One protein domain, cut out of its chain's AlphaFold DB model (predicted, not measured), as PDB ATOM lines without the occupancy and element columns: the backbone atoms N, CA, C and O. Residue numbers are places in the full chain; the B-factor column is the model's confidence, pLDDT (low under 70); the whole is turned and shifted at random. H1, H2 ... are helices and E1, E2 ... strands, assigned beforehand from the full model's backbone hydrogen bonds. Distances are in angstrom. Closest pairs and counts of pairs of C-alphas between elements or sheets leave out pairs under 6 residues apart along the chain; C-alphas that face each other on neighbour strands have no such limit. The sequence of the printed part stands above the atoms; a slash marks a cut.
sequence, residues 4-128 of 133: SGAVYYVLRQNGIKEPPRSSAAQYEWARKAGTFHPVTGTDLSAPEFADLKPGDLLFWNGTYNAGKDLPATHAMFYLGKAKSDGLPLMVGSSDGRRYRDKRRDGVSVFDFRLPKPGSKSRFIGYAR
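Overview. This is residues 4 to 128 of the 133 residues of the protein "NlpC/P60 family protein" of Terrimicrobium sacchariphilum (UniProt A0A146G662). A strongly twisted sheet of six strands has two helices, H1 and H2, over one face, and a small hairpin of two short strands, E5 and E6, beside its edge strand E7. The sheet is antiparallel in the order E1 E8 E2 E3 E4 E7; E2, E3 and E4 form a meander, each strand the antiparallel neighbour of the one before. The printed part has 125 residues with two named helices and eight named strands, along the chain H1 H2 E1 E2 E3 E4 E5 E6 E7 E8; the class is mixed, with under half of the residues in named elements. The whole is compact and rounded, with a radius of gyration of the C-alphas of 13.8 A and spans of 36 by 32 by 29 A.

Arrangement. The sheet holds E1 (residues 36 to 38), E8 (122 to 127), E2 (57 to 61), E3 (74 to 81), E4 (88 to 93) and E7 (107 to 111). N 37 of E1 and O 126 of E8 are 2.8 A apart, and N 59 of E2 and O 125 of E8 2.9 A, both within hydrogen-bond range. In the hairpin E2 and E3, N 58 and O 76 are 2.7 A apart; in the hairpin E3 and E4, N 77 and O 91 are 2.9 A apart. Pairing is staggered: E3 pairs with E2 over residues 74 to 77 and with E4 over 77 to 81. N 110 of E7 and O 90 of E4 are 2.9 A apart. H1 (residues 4 to 13) and H2 (residues 23 to 32) lie on the same face, making two layers, helices on one face of a sheet. H1, at a height of 9.3 A over the sheet, is over E3 and E4 and along the strands, at 12 degrees to E3 on the local plane; its closest C-alphas to E3 are those of Ser 4 and Ala 75, 5.6 A. H2, at a height of 8.9 A, is over E2 and only just over E8, with 3 C-alphas, and runs only just across the strands, at 61 degrees to E2 on the local plane. H1 and H2 are close but not clearly touching; the closest C-alphas, of Ser 4 and Ser 23, are 5.0 A apart. Every O i to N i+4 pair is within hydrogen-bond range in H1 and H2. In the hairpin of E5 (residues 97 to 99) and E6 (residues 102 to 104), N 99 and O 102 are 2.9 A apart; the closest C-alphas of E5 and E7, of Tyr 99 and Phe 110, are 4.5 A apart.

Along the chain. E3 is the longest strand, 20.8 A from C-alpha 74 at (134.321, 152.482, 112.483) to C-alpha 81. E4 measures 16.6 A and E8 15.7 A, ending at C-alpha 127 (137.282, 159.484, 123.290). H1 measures 14.3 A from C-alpha 4 at (140.531, 154.218, 110.523), and H2 14.2 A.

Size, cuts and confidence. The two farthest C-alphas, of Asp 69 and Ser 84, are 40.1 A apart. The printed part has no cut. The links E1 to E2 and E2 to E3 are long. Mean pLDDT of the printed part is 93.2; residues 66 to 69 are under 70.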
ATOM      1  N   SER A   4     139.412 154.261 109.583       94.12
ATOM      2  CA  SER A   4     140.531 154.218 110.523       94.12
ATOM      3  C   SER A   4     141.844 154.727 109.926       94.12
ATOM      4  O   SER A   4     142.685 155.243 110.655       94.12
ATOM      5  N   GLY A   5     142.011 154.638 108.606       95.81
ATOM      6  CA  GLY A   5     143.148 155.170 107.867       95.81
ATOM      7  C   GLY A   5     143.140 156.695 107.821       95.81
ATOM      8  O   GLY A   5     144.197 157.304 107.960       95.81
ATOM      9  N   ALA A   6     141.959 157.311 107.703       97.00
ATOM     10  CA  ALA A   6     141.804 158.761 107.827       97.00
ATOM     11  C   ALA A   6     142.150 159.236 109.239       97.00
ATOM     12  O   ALA A   6     142.904 160.195 109.392       97.00
ATOM     13  N   VAL A   7     141.686 158.509 110.260       97.50
ATOM     14  CA  VAL A   7     142.069 158.764 111.654       97.50
ATOM     15  C   VAL A   7     143.579 158.645 111.847       97.50
ATOM     16  O   VAL A   7     144.214 159.587 112.315       97.50
ATOM     17  N   TYR A   8     144.169 157.527 111.421       97.69
ATOM     18  CA  TYR A   8     145.607 157.278 111.509       97.69
ATOM     19  C   TYR A   8     146.416 158.410 110.866       97.69
ATOM     20  O   TYR A   8     147.340 158.934 111.484       97.69
ATOM     21  N   TYR A   9     146.051 158.812 109.644       97.25
ATOM     22  CA  TYR A   9     146.749 159.867 108.919       97.25
ATOM     23  C   TYR A   9     146.715 161.194 109.683       97.25
ATOM     24  O   TYR A   9     147.769 161.779 109.923       97.25
ATOM     25  N   VAL A  10     145.535 161.641 110.125       96.44
ATOM     26  CA  VAL A  10     145.396 162.899 110.878       96.44
ATOM     27  C   VAL A  10     146.195 162.854 112.181       96.44
ATOM     28  O   VAL A  10     146.902 163.812 112.485       96.44
ATOM     29  N   LEU A  11     146.159 161.741 112.923       96.38
ATOM     30  CA  LEU A  11     146.938 161.591 114.158       96.38
ATOM     31  C   LEU A  11     148.450 161.683 113.904       96.38
ATOM     32  O   LEU A  11     149.149 162.372 114.648       96.38
ATOM     33  N   ARG A  12     148.958 161.055 112.832       96.00
ATOM     34  CA  ARG A  12     150.375 161.161 112.430       96.00
ATOM     35  C   ARG A  12     150.772 162.602 112.122       96.00
ATOM     36  O   ARG A  12     151.830 163.039 112.565       96.00
ATOM     37  N   GLN A  13     149.927 163.327 111.388       95.56
ATOM     38  CA  GLN A  13     150.174 164.734 111.045       95.56
ATOM     39  C   GLN A  13     150.168 165.653 112.277       95.56
ATOM     40  O   GLN A  13     150.785 166.710 112.245       95.56
ATOM     41  N   ASN A  14     149.526 165.238 113.372       93.19
ATOM     42  CA  ASN A  14     149.455 165.989 114.627       93.19
ATOM     43  C   ASN A  14     150.421 165.454 115.701       93.19
ATOM     44  O   ASN A  14     150.178 165.597 116.894       93.19
ATOM     45  N   GLY A  15     151.530 164.826 115.296       93.00
ATOM     46  CA  GLY A  15     152.637 164.497 116.201       93.00
ATOM     47  C   GLY A  15     152.521 163.165 116.945       93.00
ATOM     48  O   GLY A  15     153.481 162.764 117.608       93.00
ATOM     49  N   ILE A  16     151.427 162.410 116.786       94.69
ATOM     50  CA  ILE A  16     151.363 161.037 117.303       94.69
ATOM     51  C   ILE A  16     152.240 160.150 116.419       94.69
ATOM     52  O   ILE A  16     151.985 159.969 115.226       94.69
ATOM     53  N   LYS A  17     153.318 159.603 116.988       91.88
ATOM     54  CA  LYS A  17     154.313 158.843 116.216       91.88
ATOM     55  C   LYS A  17     153.759 157.523 115.683       91.88
ATOM     56  O   LYS A  17     153.929 157.213 114.509       91.88
ATOM     57  N   GLU A  18     153.052 156.784 116.526       93.88
ATOM     58  CA  GLU A  18     152.581 155.434 116.207       93.88
ATOM     59  C   GLU A  18     151.112 155.256 116.623       93.88
ATOM     60  O   GLU A  18     150.804 154.497 117.541       93.88
ATOM     61  N   PRO A  19     150.171 155.984 115.988       95.50
ATOM     62  CA  PRO A  19     148.762 155.801 116.267       95.50
ATOM     63  C   PRO A  19     148.313 154.419 115.767       95.50
ATOM     64  O   PRO A  19     148.814 153.933 114.748       95.50
ATOM     65  N   PRO A  20     147.334 153.777 116.418       96.62
ATOM     66  CA  PRO A  20     146.837 152.489 115.952       96.62
ATOM     67  C   PRO A  20     146.170 152.600 114.571       96.62
ATOM     68  O   PRO A  20     145.475 153.575 114.270       96.62
ATOM     69  N   ARG A  21     146.363 151.589 113.714       95.44
ATOM     70  CA  ARG A  21     145.910 151.631 112.311       95.44
ATOM     71  C   ARG A  21     144.434 151.277 112.105       95.44
ATOM     72  O   ARG A  21     143.838 151.789 111.161       95.44
ATOM     73  N   SER A  22     143.862 150.393 112.921       95.50
ATOM     74  CA  SER A  22     142.475 149.920 112.778       95.50
ATOM     75  C   SER A  22     141.537 150.593 113.779       95.50
ATOM     76  O   SER A  22     141.970 151.007 114.852       95.50
ATOM     77  N   SER A  23     140.236 150.660 113.468       95.44
ATOM     78  CA  SER A  23     139.227 151.238 114.371       95.44
ATOM     79  C   SER A  23     139.171 150.516 115.718       95.44
ATOM     80  O   SER A  23     139.063 151.163 116.755       95.44
ATOM     81  N   ALA A  24     139.293 149.186 115.712       95.25
ATOM     82  CA  ALA A  24     139.331 148.383 116.930       95.25
ATOM     83  C   ALA A  24     140.563 148.715 117.781       95.25
ATOM     84  O   ALA A  24     140.434 148.940 118.979       95.25
ATOM     85  N   ALA A  25     141.745 148.826 117.167       96.38
ATOM     86  CA  ALA A  25     142.959 149.174 117.896       96.38
ATOM     87  C   ALA A  25     142.941 150.630 118.398       96.38
ATOM     88  O   ALA A  25     143.435 150.899 119.486       96.38
ATOM     89  N   GLN A  26     142.343 151.561 117.645       97.44
ATOM     90  CA  GLN A  26     142.145 152.958 118.064       97.44
ATOM     91  C   GLN A  26     141.214 153.052 119.278       97.44
ATOM     92  O   GLN A  26     141.505 153.778 120.225       97.44
ATOM     93  N   TYR A  27     140.128 152.280 119.269       97.38
ATOM     94  CA  TYR A  27     139.217 152.154 120.402       97.38
ATOM     95  C   TYR A  27     139.913 151.556 121.633       97.38
ATOM     96  O   TYR A  27     139.844 152.131 122.717       97.38
ATOM     97  N   GLU A  28     140.635 150.443 121.474       96.81
ATOM     98  CA  GLU A  28     141.368 149.810 122.578       96.81
ATOM     99  C   GLU A  28     142.458 150.722 123.144       96.81
ATOM    100  O   GLU A  28     142.659 150.781 124.354       96.81
ATOM    101  N   TRP A  29     143.139 151.475 122.283       96.88
ATOM    102  CA  TRP A  29     144.113 152.479 122.698       96.88
ATOM    103  C   TRP A  29     143.476 153.561 123.572       96.88
ATOM    104  O   TRP A  29     143.971 153.825 124.668       96.88
ATOM    105  N   ALA A  30     142.339 154.117 123.147       97.44
ATOM    106  CA  ALA A  30     141.595 155.094 123.934       97.44
ATOM    107  C   ALA A  30     141.104 154.526 125.278       97.44
ATOM    108  O   ALA A  30     141.218 155.194 126.312       97.44
ATOM    109  N   ARG A  31     140.609 153.280 125.286       96.88
ATOM    110  CA  ARG A  31     140.185 152.583 126.511       96.88
ATOM    111  C   ARG A  31     141.328 152.364 127.485       96.88
ATOM    112  O   ARG A  31     141.177 152.688 128.658       96.88
ATOM    113  N   LYS A  32     142.462 151.841 127.014       96.88
ATOM    114  CA  LYS A  32     143.653 151.605 127.845       96.88
ATOM    115  C   LYS A  32     144.214 152.903 128.422       96.88
ATOM    116  O   LYS A  32     144.719 152.895 129.536       96.88
ATOM    117  N   ALA A  33     144.081 154.008 127.692       96.69
ATOM    118  CA  ALA A  33     144.457 155.334 128.167       96.69
ATOM    119  C   ALA A  33     143.435 155.973 129.133       96.69
ATOM    120  O   ALA A  33     143.685 157.069 129.621       96.69
ATOM    121  N   GLY A  34     142.279 155.344 129.386       96.88
ATOM    122  CA  GLY A  34     141.236 155.892 130.265       96.88
ATOM    123  C   GLY A  34     140.499 157.110 129.695       96.88
ATOM    124  O   GLY A  34     139.859 157.844 130.436       96.88
ATOM    125  N   THR A  35     140.585 157.335 128.382       97.19
ATOM    126  CA  THR A  35     140.023 158.520 127.695       97.19
ATOM    127  C   THR A  35     138.677 158.262 127.022       97.19
ATOM    128  O   THR A  35     138.091 159.172 126.438       97.19
ATOM    129  N   PHE A  36     138.215 157.011 127.042       97.88
ATOM    130  CA  PHE A  36     136.992 156.589 126.373       97.88
ATOM    131  C   PHE A  36     135.760 156.830 127.250       97.88
ATOM    132  O   PHE A  36     135.675 156.333 128.372       97.88
ATOM    133  N   HIS A  37     134.780 157.522 126.681       97.88
ATOM    134  CA  HIS A  37     133.477 157.807 127.260       97.88
ATOM    135  C   HIS A  37     132.429 156.896 126.599       97.88
ATOM    136  O   HIS A  37     132.098 157.096 125.421       97.88
ATOM    137  N   PRO A  38     131.920 155.869 127.306       96.88
ATOM    138  CA  PRO A  38     130.864 155.017 126.776       96.88
ATOM    139  C   PRO A  38     129.563 155.808 126.640       96.88
ATOM    140  O   PRO A  38     129.232 156.618 127.501       96.88
ATOM    141  N   VAL A  39     128.806 155.537 125.577       96.31
ATOM    142  CA  VAL A  39     127.479 156.130 125.375       96.31
ATOM    143  C   VAL A  39     126.447 155.031 125.175       96.31
ATOM    144  O   VAL A  39     126.617 154.148 124.332       96.31
ATOM    145  N   THR A  40     125.363 155.110 125.941       92.94
ATOM    146  CA  THR A  40     124.202 154.214 125.840       92.94
ATOM    147  C   THR A  40     122.943 154.931 125.364       92.94
ATOM    148  O   THR A  40     122.030 154.270 124.865       92.94
ATOM    149  N   GLY A  41     122.919 156.265 125.454       90.50
ATOM    150  CA  GLY A  41     121.860 157.112 124.918       90.50
ATOM    151  C   GLY A  41     121.557 156.860 123.436       90.50
ATOM    152  O   GLY A  41     122.433 156.544 122.627       90.50
ATOM    153  N   THR A  42     120.282 157.008 123.079       89.81
ATOM    154  CA  THR A  42     119.778 156.771 121.712       89.81
ATOM    155  C   THR A  42     119.578 158.053 120.906       89.81
ATOM    156  O   THR A  42     119.266 157.999 119.715       89.81
ATOM    157  N   ASP A  43     119.826 159.204 121.527       92.81
ATOM    158  CA  ASP A  43     119.756 160.529 120.929       92.81
ATOM    159  C   ASP A  43     120.902 161.424 121.443       92.81
ATOM    160  O   ASP A  43     121.528 161.145 122.464       92.81
ATOM    161  N   LEU A  44     121.195 162.504 120.712       93.94
ATOM    162  CA  LEU A  44     122.316 163.407 121.013       93.94
ATOM    163  C   LEU A  44     122.039 164.403 122.153       93.94
ATOM    164  O   LEU A  44     122.923 165.195 122.474       93.94
ATOM    165  N   SER A  45     120.835 164.409 122.734       93.81
ATOM    166  CA  SER A  45     120.524 165.199 123.934       93.81
ATOM    167  C   SER A  45     120.847 164.457 125.231       93.81
ATOM    168  O   SER A  45     120.819 165.063 126.301       93.81
ATOM    169  N   ALA A  46     121.198 163.170 125.138       94.94
ATOM    170  CA  ALA A  46     121.598 162.366 126.278       94.94
ATOM    171  C   ALA A  46     122.810 162.988 127.011       94.94
ATOM    172  O   ALA A  46     123.732 163.504 126.365       94.94
ATOM    173  N   PRO A  47     122.837 162.938 128.356       95.44
ATOM    174  CA  PRO A  47     123.842 163.626 129.164       95.44
ATOM    175  C   PRO A  47     125.264 163.130 128.894       95.44
ATOM    176  O   PRO A  47     126.210 163.895 129.064       95.44
ATOM    177  N   GLU A  48     125.438 161.895 128.405       96.50
ATOM    178  CA  GLU A  48     126.763 161.372 128.055       96.50
ATOM    179  C   GLU A  48     127.464 162.200 126.960       96.50
ATOM    180  O   GLU A  48     128.689 162.161 126.854       96.50
ATOM    181  N   PHE A  49     126.724 162.973 126.155       96.69
ATOM    182  CA  PHE A  49     127.286 163.855 125.126       96.69
ATOM    183  C   PHE A  49     127.701 165.239 125.635       96.69
ATOM    184  O   PHE A  49     128.282 166.000 124.861       96.69
ATOM    185  N   ALA A  50     127.434 165.583 126.899       94.94
ATOM    186  CA  ALA A  50     127.766 166.903 127.445       94.94
ATOM    187  C   ALA A  50     129.277 167.205 127.381       94.94
ATOM    188  O   ALA A  50     129.667 168.343 127.121       94.94
ATOM    189  N   ASP A  51     130.109 166.170 127.529       95.06
ATOM    190  CA  ASP A  51     131.571 166.273 127.499       95.06
ATOM    191  C   ASP A  51     132.187 166.057 126.107       95.06
ATOM    192  O   ASP A  51     133.414 166.109 125.968       95.06
ATOM    193  N   LEU A  52     131.374 165.844 125.064       97.50
ATOM    194  CA  LEU A  52     131.844 165.691 123.685       97.50
ATOM    195  C   LEU A  52     132.327 167.046 123.136       97.50
ATOM    196  O   LEU A  52     131.580 168.027 123.111       97.50
ATOM    197  N   LYS A  53     133.558 167.107 122.615       96.81
ATOM    198  CA  LYS A  53     134.159 168.350 122.088       96.81
ATOM    199  C   LYS A  53     134.881 168.102 120.764       96.81
ATOM    200  O   LYS A  53     135.311 166.976 120.503       96.81
ATOM    201  N   PRO A  54     135.021 169.134 119.912       97.38
ATOM    202  CA  PRO A  54     135.750 169.012 118.655       97.38
ATOM    203  C   PRO A  54     137.130 168.373 118.849       97.38
ATOM    204  O   PRO A  54     137.825 168.681 119.815       97.38
ATOM    205  N   GLY A  55     137.504 167.479 117.935       96.88
ATOM    206  CA  GLY A  55     138.739 166.698 118.001       96.88
ATOM    207  C   GLY A  55     138.586 165.313 118.633       96.88
ATOM    208  O   GLY A  55     139.462 164.476 118.437       96.88
ATOM    209  N   ASP A  56     137.478 165.022 119.322       98.19
ATOM    210  CA  ASP A  56     137.248 163.679 119.862       98.19
ATOM    211  C   ASP A  56     137.114 162.623 118.775       98.19
ATOM    212  O   ASP A  56     136.509 162.851 117.725       98.19
ATOM    213  N   LEU A  57     137.608 161.428 119.072       98.25
ATOM    214  CA  LEU A  57     137.345 160.234 118.287       98.25
ATOM    215  C   LEU A  57     135.930 159.732 118.569       98.25
ATOM    216  O   LEU A  57     135.518 159.631 119.716       98.25
ATOM    217  N   LEU A  58     135.204 159.370 117.522       98.50
ATOM    218  CA  LEU A  58     133.864 158.801 117.545       98.50
ATOM    219  C   LEU A  58     133.938 157.339 117.109       98.50
ATOM    220  O   LEU A  58     134.530 157.061 116.066       98.50
ATOM    221  N   PHE A  59     133.302 156.421 117.842       97.75
ATOM    222  CA  PHE A  59     133.377 154.986 117.558       97.75
ATOM    223  C   PHE A  59     132.007 154.343 117.324       97.75
ATOM    224  O   PHE A  59     131.032 154.598 118.036       97.75
ATOM    225  N   TRP A  60     131.950 153.431 116.349       95.81
ATOM    226  CA  TRP A  60     130.779 152.591 116.084       95.81
ATOM    227  C   TRP A  60     131.147 151.114 115.975       95.81
ATOM    228  O   TRP A  60     132.202 150.747 115.453       95.81
ATOM    229  N   ASN A  61     130.209 150.256 116.358       92.69
ATOM    230  CA  ASN A  61     130.201 148.825 116.067       92.69
ATOM    231  C   ASN A  61     129.202 148.519 114.924       92.69
ATOM    232  O   ASN A  61     128.324 149.338 114.628       92.69
ATOM    233  N   GLY A  62     129.349 147.369 114.263       88.44
ATOM    234  CA  GLY A  62     128.375 146.813 113.322       88.44
ATOM    235  C   GLY A  62     128.212 147.583 112.011       88.44
ATOM    236  O   GLY A  62     127.143 147.526 111.408       88.44
ATOM    237  N   THR A  63     129.223 148.346 111.579       79.50
ATOM    238  CA  THR A  63     129.170 149.099 110.302       79.50
ATOM    239  C   THR A  63     129.473 148.247 109.069       79.50
ATOM    240  O   THR A  63     129.110 148.624 107.959       79.50
ATOM    241  N   TYR A  64     130.074 147.077 109.266       78.50
ATOM    242  CA  TYR A  64     130.207 145.999 108.290       78.50
ATOM    243  C   TYR A  64     130.145 144.655 109.026       78.50
ATOM    244  O   TYR A  64     130.197 144.622 110.259       78.50
ATOM    245  N   ASN A  65     130.040 143.546 108.286       73.25
ATOM    246  CA  ASN A  65     130.115 142.196 108.853       73.25
ATOM    247  C   ASN A  65     131.558 141.877 109.272       73.25
ATOM    248  O   ASN A  65     132.280 141.140 108.608       73.25
ATOM    249  N   ALA A  66     131.986 142.480 110.370       62.97
ATOM    250  CA  ALA A  66     133.077 141.999 111.193       62.97
ATOM    251  C   ALA A  66     132.495 140.927 112.121       62.97
ATOM    252  O   ALA A  66     131.396 141.121 112.638       62.97
ATOM    253  N   GLY A  67     133.183 139.801 112.323       62.09
ATOM    254  CA  GLY A  67     132.767 138.796 113.311       62.09
ATOM    255  C   GLY A  67     132.474 139.414 114.689       62.09
ATOM    256  O   GLY A  67     132.861 140.551 114.965       62.09
ATOM    257  N   LYS A  68     131.787 138.662 115.560       59.81
ATOM    258  CA  LYS A  68     131.265 139.144 116.859       59.81
ATOM    259  C   LYS A  68     132.320 139.768 117.794       59.81
ATOM    260  O   LYS A  68     131.940 140.444 118.742       59.81
ATOM    261  N   ASP A  69     133.605 139.582 117.508       66.75
ATOM    262  CA  ASP A  69     134.714 139.896 118.411       66.75
ATOM    263  C   ASP A  69     135.306 141.302 118.237       66.75
ATOM    264  O   ASP A  69     136.123 141.718 119.056       66.75
ATOM    265  N   LEU A  70     134.934 142.061 117.195       74.56
ATOM    266  CA  LEU A  70     135.496 143.403 116.993       74.56
ATOM    267  C   LEU A  70     134.687 144.464 117.755       74.56
ATOM    268  O   LEU A  70     133.547 144.745 117.377       74.56
ATOM    269  N   PRO A  71     135.263 145.117 118.785       84.06
ATOM    270  CA  PRO A  71     134.519 146.049 119.625       84.06
ATOM    271  C   PRO A  71     134.190 147.362 118.901       84.06
ATOM    272  O   PRO A  71     133.136 147.943 119.155       84.06
ATOM    273  N   ALA A  72     135.027 147.787 117.946       93.44
ATOM    274  CA  ALA A  72     134.783 148.941 117.084       93.44
ATOM    275  C   ALA A  72     135.117 148.635 115.615       93.44
ATOM    276  O   ALA A  72     136.217 148.206 115.267       93.44
ATOM    277  N   THR A  73     134.171 148.941 114.735       93.69
ATOM    278  CA  THR A  73     134.244 148.732 113.274       93.69
ATOM    279  C   THR A  73     134.364 150.042 112.496       93.69
ATOM    280  O   THR A  73     134.568 150.037 111.293       93.69
ATOM    281  N   HIS A  74     134.214 151.191 113.152       95.44
ATOM    282  CA  HIS A  74     134.321 152.482 112.483       95.44
ATOM    283  C   HIS A  74     134.829 153.540 113.444       95.44
ATOM    284  O   HIS A  74     134.462 153.520 114.622       95.44
ATOM    285  N   ALA A  75     135.630 154.464 112.921       97.31
ATOM    286  CA  ALA A  75     136.155 155.599 113.662       97.31
ATOM    287  C   ALA A  75     136.128 156.871 112.802       97.31
ATOM    288  O   ALA A  75     136.409 156.818 111.602       97.31
ATOM    289  N   MET A  76     135.782 158.003 113.410       98.06
ATOM    290  CA  MET A  76     135.824 159.346 112.811       98.06
ATOM    291  C   MET A  76     136.194 160.381 113.878       98.06
ATOM    292  O   MET A  76     136.208 160.045 115.055       98.06
ATOM    293  N   PHE A  77     136.434 161.633 113.496       98.50
ATOM    294  CA  PHE A  77     136.559 162.742 114.445       98.50
ATOM    295  C   PHE A  77     135.264 163.536 114.546       98.50
ATOM    296  O   PHE A  77     134.616 163.813 113.533       98.50
ATOM    297  N   TYR A  78     134.919 163.977 115.748       98.38
ATOM    298  CA  TYR A  78     133.897 164.986 115.952       98.38
ATOM    299  C   TYR A  78     134.438 166.368 115.584       98.38
ATOM    300  O   TYR A  78     135.515 166.767 116.023       98.38
ATOM    301  N   LEU A  79     133.684 167.112 114.780       97.38
ATOM    302  CA  LEU A  79     134.077 168.438 114.297       97.38
ATOM    303  C   LEU A  79     133.402 169.573 115.085       97.38
ATOM    304  O   LEU A  79     133.766 170.736 114.930       97.38
ATOM    305  N   GLY A  80     132.431 169.257 115.944       97.38
ATOM    306  CA  GLY A  80     131.605 170.255 116.619       97.38
ATOM    307  C   GLY A  80     130.308 170.549 115.879       97.38
ATOM    308  O   GLY A  80     129.877 169.801 115.005       97.38
ATOM    309  N   LYS A  81     129.669 171.660 116.249       96.81
ATOM    310  CA  LYS A  81     128.415 172.122 115.650       96.81
ATOM    311  C   LYS A  81     128.689 173.113 114.523       96.81
ATOM    312  O   LYS A  81     129.518 174.013 114.668       96.81
ATOM    313  N   ALA A  82     127.986 172.965 113.405       95.12
ATOM    314  CA  ALA A  82     128.063 173.901 112.294       95.12
ATOM    315  C   ALA A  82     127.601 175.296 112.739       95.12
ATOM    316  O   ALA A  82     126.547 175.434 113.351       95.12
ATOM    317  N   LYS A  83     128.345 176.347 112.380       94.06
ATOM    318  CA  LYS A  83     127.967 177.730 112.729       94.06
ATOM    319  C   LYS A  83     126.652 178.184 112.083       94.06
ATOM    320  O   LYS A  83     125.995 179.059 112.623       94.06
ATOM    321  N   SER A  84     126.285 177.604 110.938       93.69
ATOM    322  CA  SER A  84     125.098 177.984 110.164       93.69
ATOM    323  C   SER A  84     123.777 177.616 110.837       93.69
ATOM    324  O   SER A  84     122.808 178.351 110.717       93.69
ATOM    325  N   ASP A  85     123.725 176.462 111.500       93.69
ATOM    326  CA  ASP A  85     122.467 175.857 111.970       93.69
ATOM    327  C   ASP A  85     122.623 175.037 113.258       93.69
ATOM    328  O   ASP A  85     121.678 174.404 113.719       93.69
ATOM    329  N   GLY A  86     123.817 175.020 113.851       94.44
ATOM    330  CA  GLY A  86     124.088 174.311 115.096       94.44
ATOM    331  C   GLY A  86     124.099 172.785 114.977       94.44
ATOM    332  O   GLY A  86     124.263 172.117 116.001       94.44
ATOM    333  N   LEU A  87     123.951 172.206 113.778       95.06
ATOM    334  CA  LEU A  87     123.916 170.752 113.635       95.06
ATOM    335  C   LEU A  87     125.313 170.137 113.827       95.06
ATOM    336  O   LEU A  87     126.302 170.681 113.328       95.06
ATOM    337  N   PRO A  88     125.415 169.012 114.557       97.19
ATOM    338  CA  PRO A  88     126.687 168.374 114.859       97.19
ATOM    339  C   PRO A  88     127.286 167.715 113.613       97.19
ATOM    340  O   PRO A  88     126.597 167.066 112.825       97.19
ATOM    341  N   LEU A  89     128.594 167.869 113.455       98.00
ATOM    342  CA  LEU A  89     129.365 167.408 112.312       98.00
ATOM    343  C   LEU A  89     130.489 166.478 112.755       98.00
ATOM    344  O   LEU A  89     131.018 166.567 113.862       98.00
ATOM    345  N   MET A  90     130.897 165.615 111.839       97.81
ATOM    346  CA  MET A  90     132.064 164.752 111.982       97.81
ATOM    347  C   MET A  90     132.855 164.727 110.678       97.81
ATOM    348  O   MET A  90     132.326 165.030 109.606       97.81
ATOM    349  N   VAL A  91     134.123 164.350 110.769       97.88
ATOM    350  CA  VAL A  91     135.025 164.218 109.626       97.88
ATOM    351  C   VAL A  91     135.749 162.880 109.686       97.88
ATOM    352  O   VAL A  91     136.154 162.408 110.748       97.88
ATOM    353  N   GLY A  92     135.899 162.245 108.535       96.81
ATOM    354  CA  GLY A  92     136.542 160.944 108.413       96.81
ATOM    355  C   GLY A  92     136.331 160.383 107.021       96.81
ATOM    356  O   GLY A  92     136.014 161.133 106.101       96.81
ATOM    357  N   SER A  93     136.488 159.070 106.865       96.19
ATOM    358  CA  SER A  93     136.193 158.390 105.603       96.19
ATOM    359  C   SER A  93     135.020 157.434 105.755       96.19
ATOM    360  O   SER A  93     134.991 156.641 106.696       96.19
ATOM    361  N   SER A  94     134.054 157.499 104.844       92.88
ATOM    362  CA  SER A  94     132.932 156.563 104.781       92.88
ATOM    363  C   SER A  94     132.344 156.541 103.387       92.88
ATOM    364  O   SER A  94     132.295 157.571 102.727       92.88
ATOM    365  N   ASP A  95     131.774 155.401 103.019       89.12
ATOM    366  CA  ASP A  95     130.962 155.271 101.816       89.12
ATOM    367  C   ASP A  95     129.481 155.382 102.197       89.12
ATOM    368  O   ASP A  95     129.020 154.782 103.171       89.12
ATOM    369  N   GLY A  96     128.728 156.206 101.477       84.50
ATOM    370  CA  GLY A  96     127.276 156.314 101.589       84.50
ATOM    371  C   GLY A  96     126.737 157.191 102.720       84.50
ATOM    372  O   GLY A  96     125.516 157.356 102.812       84.50
ATOM    373  N   ARG A  97     127.591 157.783 103.567       91.06
ATOM    374  CA  ARG A  97     127.140 158.739 104.595       91.06
ATOM    375  C   ARG A  97     126.726 160.064 103.955       91.06
ATOM    376  O   ARG A  97     127.051 160.363 102.809       91.06
ATOM    377  N   ARG A  98     125.945 160.855 104.692       92.88
ATOM    378  CA  ARG A  98     125.350 162.095 104.183       92.88
ATOM    379  C   ARG A  98     125.922 163.331 104.865       92.88
ATOM    380  O   ARG A  98     126.308 163.289 106.030       92.88
ATOM    381  N   TYR A  99     125.932 164.421 104.113       94.44
ATOM    382  CA  TYR A  99     126.100 165.784 104.598       94.44
ATOM    383  C   TYR A  99     124.988 166.630 103.990       94.44
ATOM    384  O   TYR A  99     124.921 166.745 102.762       94.44
ATOM    385  N   ARG A 100     124.105 167.189 104.824       91.62
ATOM    386  CA  ARG A 100     122.928 167.959 104.373       91.62
ATOM    387  C   ARG A 100     122.111 167.190 103.340       91.62
ATOM    388  O   ARG A 100     121.857 167.658 102.233       91.62
ATOM    389  N   ASP A 101     121.829 165.939 103.688       90.50
ATOM    390  CA  ASP A 101     121.084 164.968 102.885       90.50
ATOM    391  C   ASP A 101     121.705 164.604 101.528       90.50
ATOM    392  O   ASP A 101     121.174 163.750 100.820       90.50
ATOM    393  N   LYS A 102     122.891 165.123 101.196       93.19
ATOM    394  CA  LYS A 102     123.662 164.710 100.021       93.19
ATOM    395  C   LYS A 102     124.596 163.571 100.396       93.19
ATOM    396  O   LYS A 102     125.356 163.680 101.360       93.19
ATOM    397  N   ARG A 103     124.536 162.474  99.641       94.06
ATOM    398  CA  ARG A 103     125.467 161.350  99.788       94.06
ATOM    399  C   ARG A 103     126.893 161.813  99.480       94.06
ATOM    400  O   ARG A 103     127.104 162.587  98.548       94.06
ATOM    401  N   ARG A 104     127.847 161.331 100.271       92.75
ATOM    402  CA  ARG A 104     129.286 161.496 100.075       92.75
ATOM    403  C   ARG A 104     129.979 160.157 100.301       92.75
ATOM    404  O   ARG A 104     129.515 159.349 101.105       92.75
ATOM    405  N   ASP A 105     131.077 159.958  99.588       93.19
ATOM    406  CA  ASP A 105     131.910 158.763  99.659       93.19
ATOM    407  C   ASP A 105     133.379 159.188  99.869       93.19
ATOM    408  O   ASP A 105     133.776 160.296  99.489       93.19
ATOM    409  N   GLY A 106     134.189 158.334 100.498       94.81
ATOM    410  CA  GLY A 106     135.578 158.648 100.844       94.81
ATOM    411  C   GLY A 106     135.741 159.665 101.985       94.81
ATOM    412  O   GLY A 106     134.895 159.777 102.875       94.81
ATOM    413  N   VAL A 107     136.873 160.385 101.991       96.38
ATOM    414  CA  VAL A 107     137.214 161.357 103.045       96.38
ATOM    415  C   VAL A 107     136.363 162.613 102.885       96.38
ATOM    416  O   VAL A 107     136.420 163.285 101.857       96.38
ATOM    417  N   SER A 108     135.551 162.930 103.889       96.62
ATOM    418  CA  SER A 108     134.584 164.025 103.828       96.62
ATOM    419  C   SER A 108     134.114 164.470 105.212       96.62
ATOM    420  O   SER A 108     134.340 163.809 106.226       96.62
ATOM    421  N   VAL A 109     133.426 165.614 105.234       96.44
ATOM    422  CA  VAL A 109     132.583 166.040 106.359       96.44
ATOM    423  C   VAL A 109     131.191 165.437 106.188       96.44
ATOM    424  O   VAL A 109     130.656 165.444 105.075       96.44
ATOM    425  N   PHE A 110     130.618 164.957 107.289       97.25
ATOM    426  CA  PHE A 110     129.320 164.290 107.366       97.25
ATOM    427  C   PHE A 110     128.494 164.826 108.543       97.25
ATOM    428  O   PHE A 110     129.050 165.314 109.530       97.25
ATOM    429  N   ASP A 111     127.172 164.681 108.464       96.69
ATOM    430  CA  ASP A 111     126.278 164.978 109.588       96.69
ATOM    431  C   ASP A 111     126.471 163.920 110.684       96.69
ATOM    432  O   ASP A 111     126.311 162.721 110.426       96.69
ATOM    433  N   PHE A 112     126.784 164.332 111.915       97.00
ATOM    434  CA  PHE A 112     126.852 163.392 113.031       97.00
ATOM    435  C   PHE A 112     125.436 163.082 113.521       97.00
ATOM    436  O   PHE A 112     124.762 163.910 114.125       97.00
ATOM    437  N   ARG A 113     124.969 161.869 113.224       94.25
ATOM    438  CA  ARG A 113     123.670 161.345 113.653       94.25
ATOM    439  C   ARG A 113     123.881 159.963 114.259       94.25
ATOM    440  O   ARG A 113     124.695 159.185 113.754       94.25
ATOM    441  N   LEU A 114     123.146 159.650 115.322       94.25
ATOM    442  CA  LEU A 114     123.166 158.302 115.885       94.25
ATOM    443  C   LEU A 114     122.425 157.327 114.959       94.25
ATOM    444  O   LEU A 114     121.469 157.725 114.283       94.25
ATOM    445  N   PRO A 115     122.862 156.055 114.883       92.25
ATOM    446  CA  PRO A 115     122.105 155.031 114.177       92.25
ATOM    447  C   PRO A 115     120.685 154.917 114.739       92.25
ATOM    448  O   PRO A 115     120.479 155.029 115.945       92.25
ATOM    449  N   LYS A 116     119.704 154.659 113.869       89.56
ATOM    450  CA  LYS A 116     118.315 154.448 114.298       89.56
ATOM    451  C   LYS A 116     118.211 153.233 115.236       89.56
ATOM    452  O   LYS A 116     118.946 152.261 115.023       89.56
ATOM    453  N   PRO A 117     117.270 153.224 116.197       84.00
ATOM    454  CA  PRO A 117     116.952 152.026 116.968       84.00
ATOM    455  C   PRO A 117     116.710 150.814 116.052       84.00
ATOM    456  O   PRO A 117     116.068 150.937 115.010       84.00
ATOM    457  N   GLY A 118     117.276 149.656 116.404       81.69
ATOM    458  CA  GLY A 118     117.197 148.430 115.594       81.69
ATOM    459  C   GLY A 118     118.180 148.345 114.413       81.69
ATOM    460  O   GLY A 118     118.240 147.315 113.744       81.69
ATOM    461  N   SER A 119     118.982 149.385 114.157       86.69
ATOM    462  CA  SER A 119     120.098 149.316 113.205       86.69
ATOM    463  C   SER A 119     121.131 148.266 113.634       86.69
ATOM    464  O   SER A 119     121.454 148.144 114.814       86.69
ATOM    465  N   LYS A 120     121.723 147.564 112.655       87.69
ATOM    466  CA  LYS A 120     122.882 146.685 112.897       87.69
ATOM    467  C   LYS A 120     124.076 147.458 113.458       87.69
ATOM    468  O   LYS A 120     124.781 146.957 114.329       87.69
ATOM    469  N   SER A 121     124.295 148.679 112.966       90.19
ATOM    470  CA  SER A 121     125.339 149.552 113.495       90.19
ATOM    471  C   SER A 121     124.866 150.267 114.751       90.19
ATOM    472  O   SER A 121     123.735 150.758 114.794       90.19
ATOM    473  N   ARG A 122     125.762 150.375 115.734       92.19
ATOM    474  CA  ARG A 122     125.547 151.072 117.003       92.19
ATOM    475  C   ARG A 122     126.689 152.045 117.251       92.19
ATOM    476  O   ARG A 122     127.850 151.693 117.053       92.19
ATOM    477  N   PHE A 123     126.360 153.255 117.686       95.44
ATOM    478  CA  PHE A 123     127.352 154.149 118.273       95.44
ATOM    479  C   PHE A 123     127.683 153.629 119.673       95.44
ATOM    480  O   PHE A 123     126.763 153.258 120.399       95.44
ATOM    481  N   ILE A 124     128.968 153.528 120.013       95.88
ATOM    482  CA  ILE A 124     129.398 152.938 121.295       95.88
ATOM    483  C   ILE A 124     129.998 153.968 122.252       95.88
ATOM    484  O   ILE A 124     130.083 153.707 123.450       95.88
ATOM    485  N   GLY A 125     130.421 155.121 121.738       97.62
ATOM    486  CA  GLY A 125     131.019 156.180 122.538       97.62
ATOM    487  C   GLY A 125     132.055 156.992 121.774       97.62
ATOM    488  O   GLY A 125     132.243 156.831 120.563       97.62
ATOM    489  N   TYR A 126     132.733 157.862 122.507       98.50
ATOM    490  CA  TYR A 126     133.764 158.754 121.989       98.50
ATOM    491  C   TYR A 126     134.984 158.774 122.907       98.50
ATOM    492  O   TYR A 126     134.937 158.243 124.013       98.50
ATOM    493  N   ALA A 127     136.094 159.348 122.460       98.00
ATOM    494  CA  ALA A 127     137.282 159.484 123.290       98.00
ATOM    495  C   ALA A 127     138.085 160.740 122.982       98.00
ATOM    496  O   ALA A 127     138.223 161.125 121.817       98.00
ATOM    497  N   ARG A 128     138.706 161.291 124.026       97.00
ATOM    498  CA  ARG A 128     139.819 162.235 123.870       97.00
ATOM    499  C   ARG A 128     140.981 161.518 123.202       97.00
ATOM    500  O   ARG A 128     141.193 160.336 123.455       97.00
TER     501      ARG A 128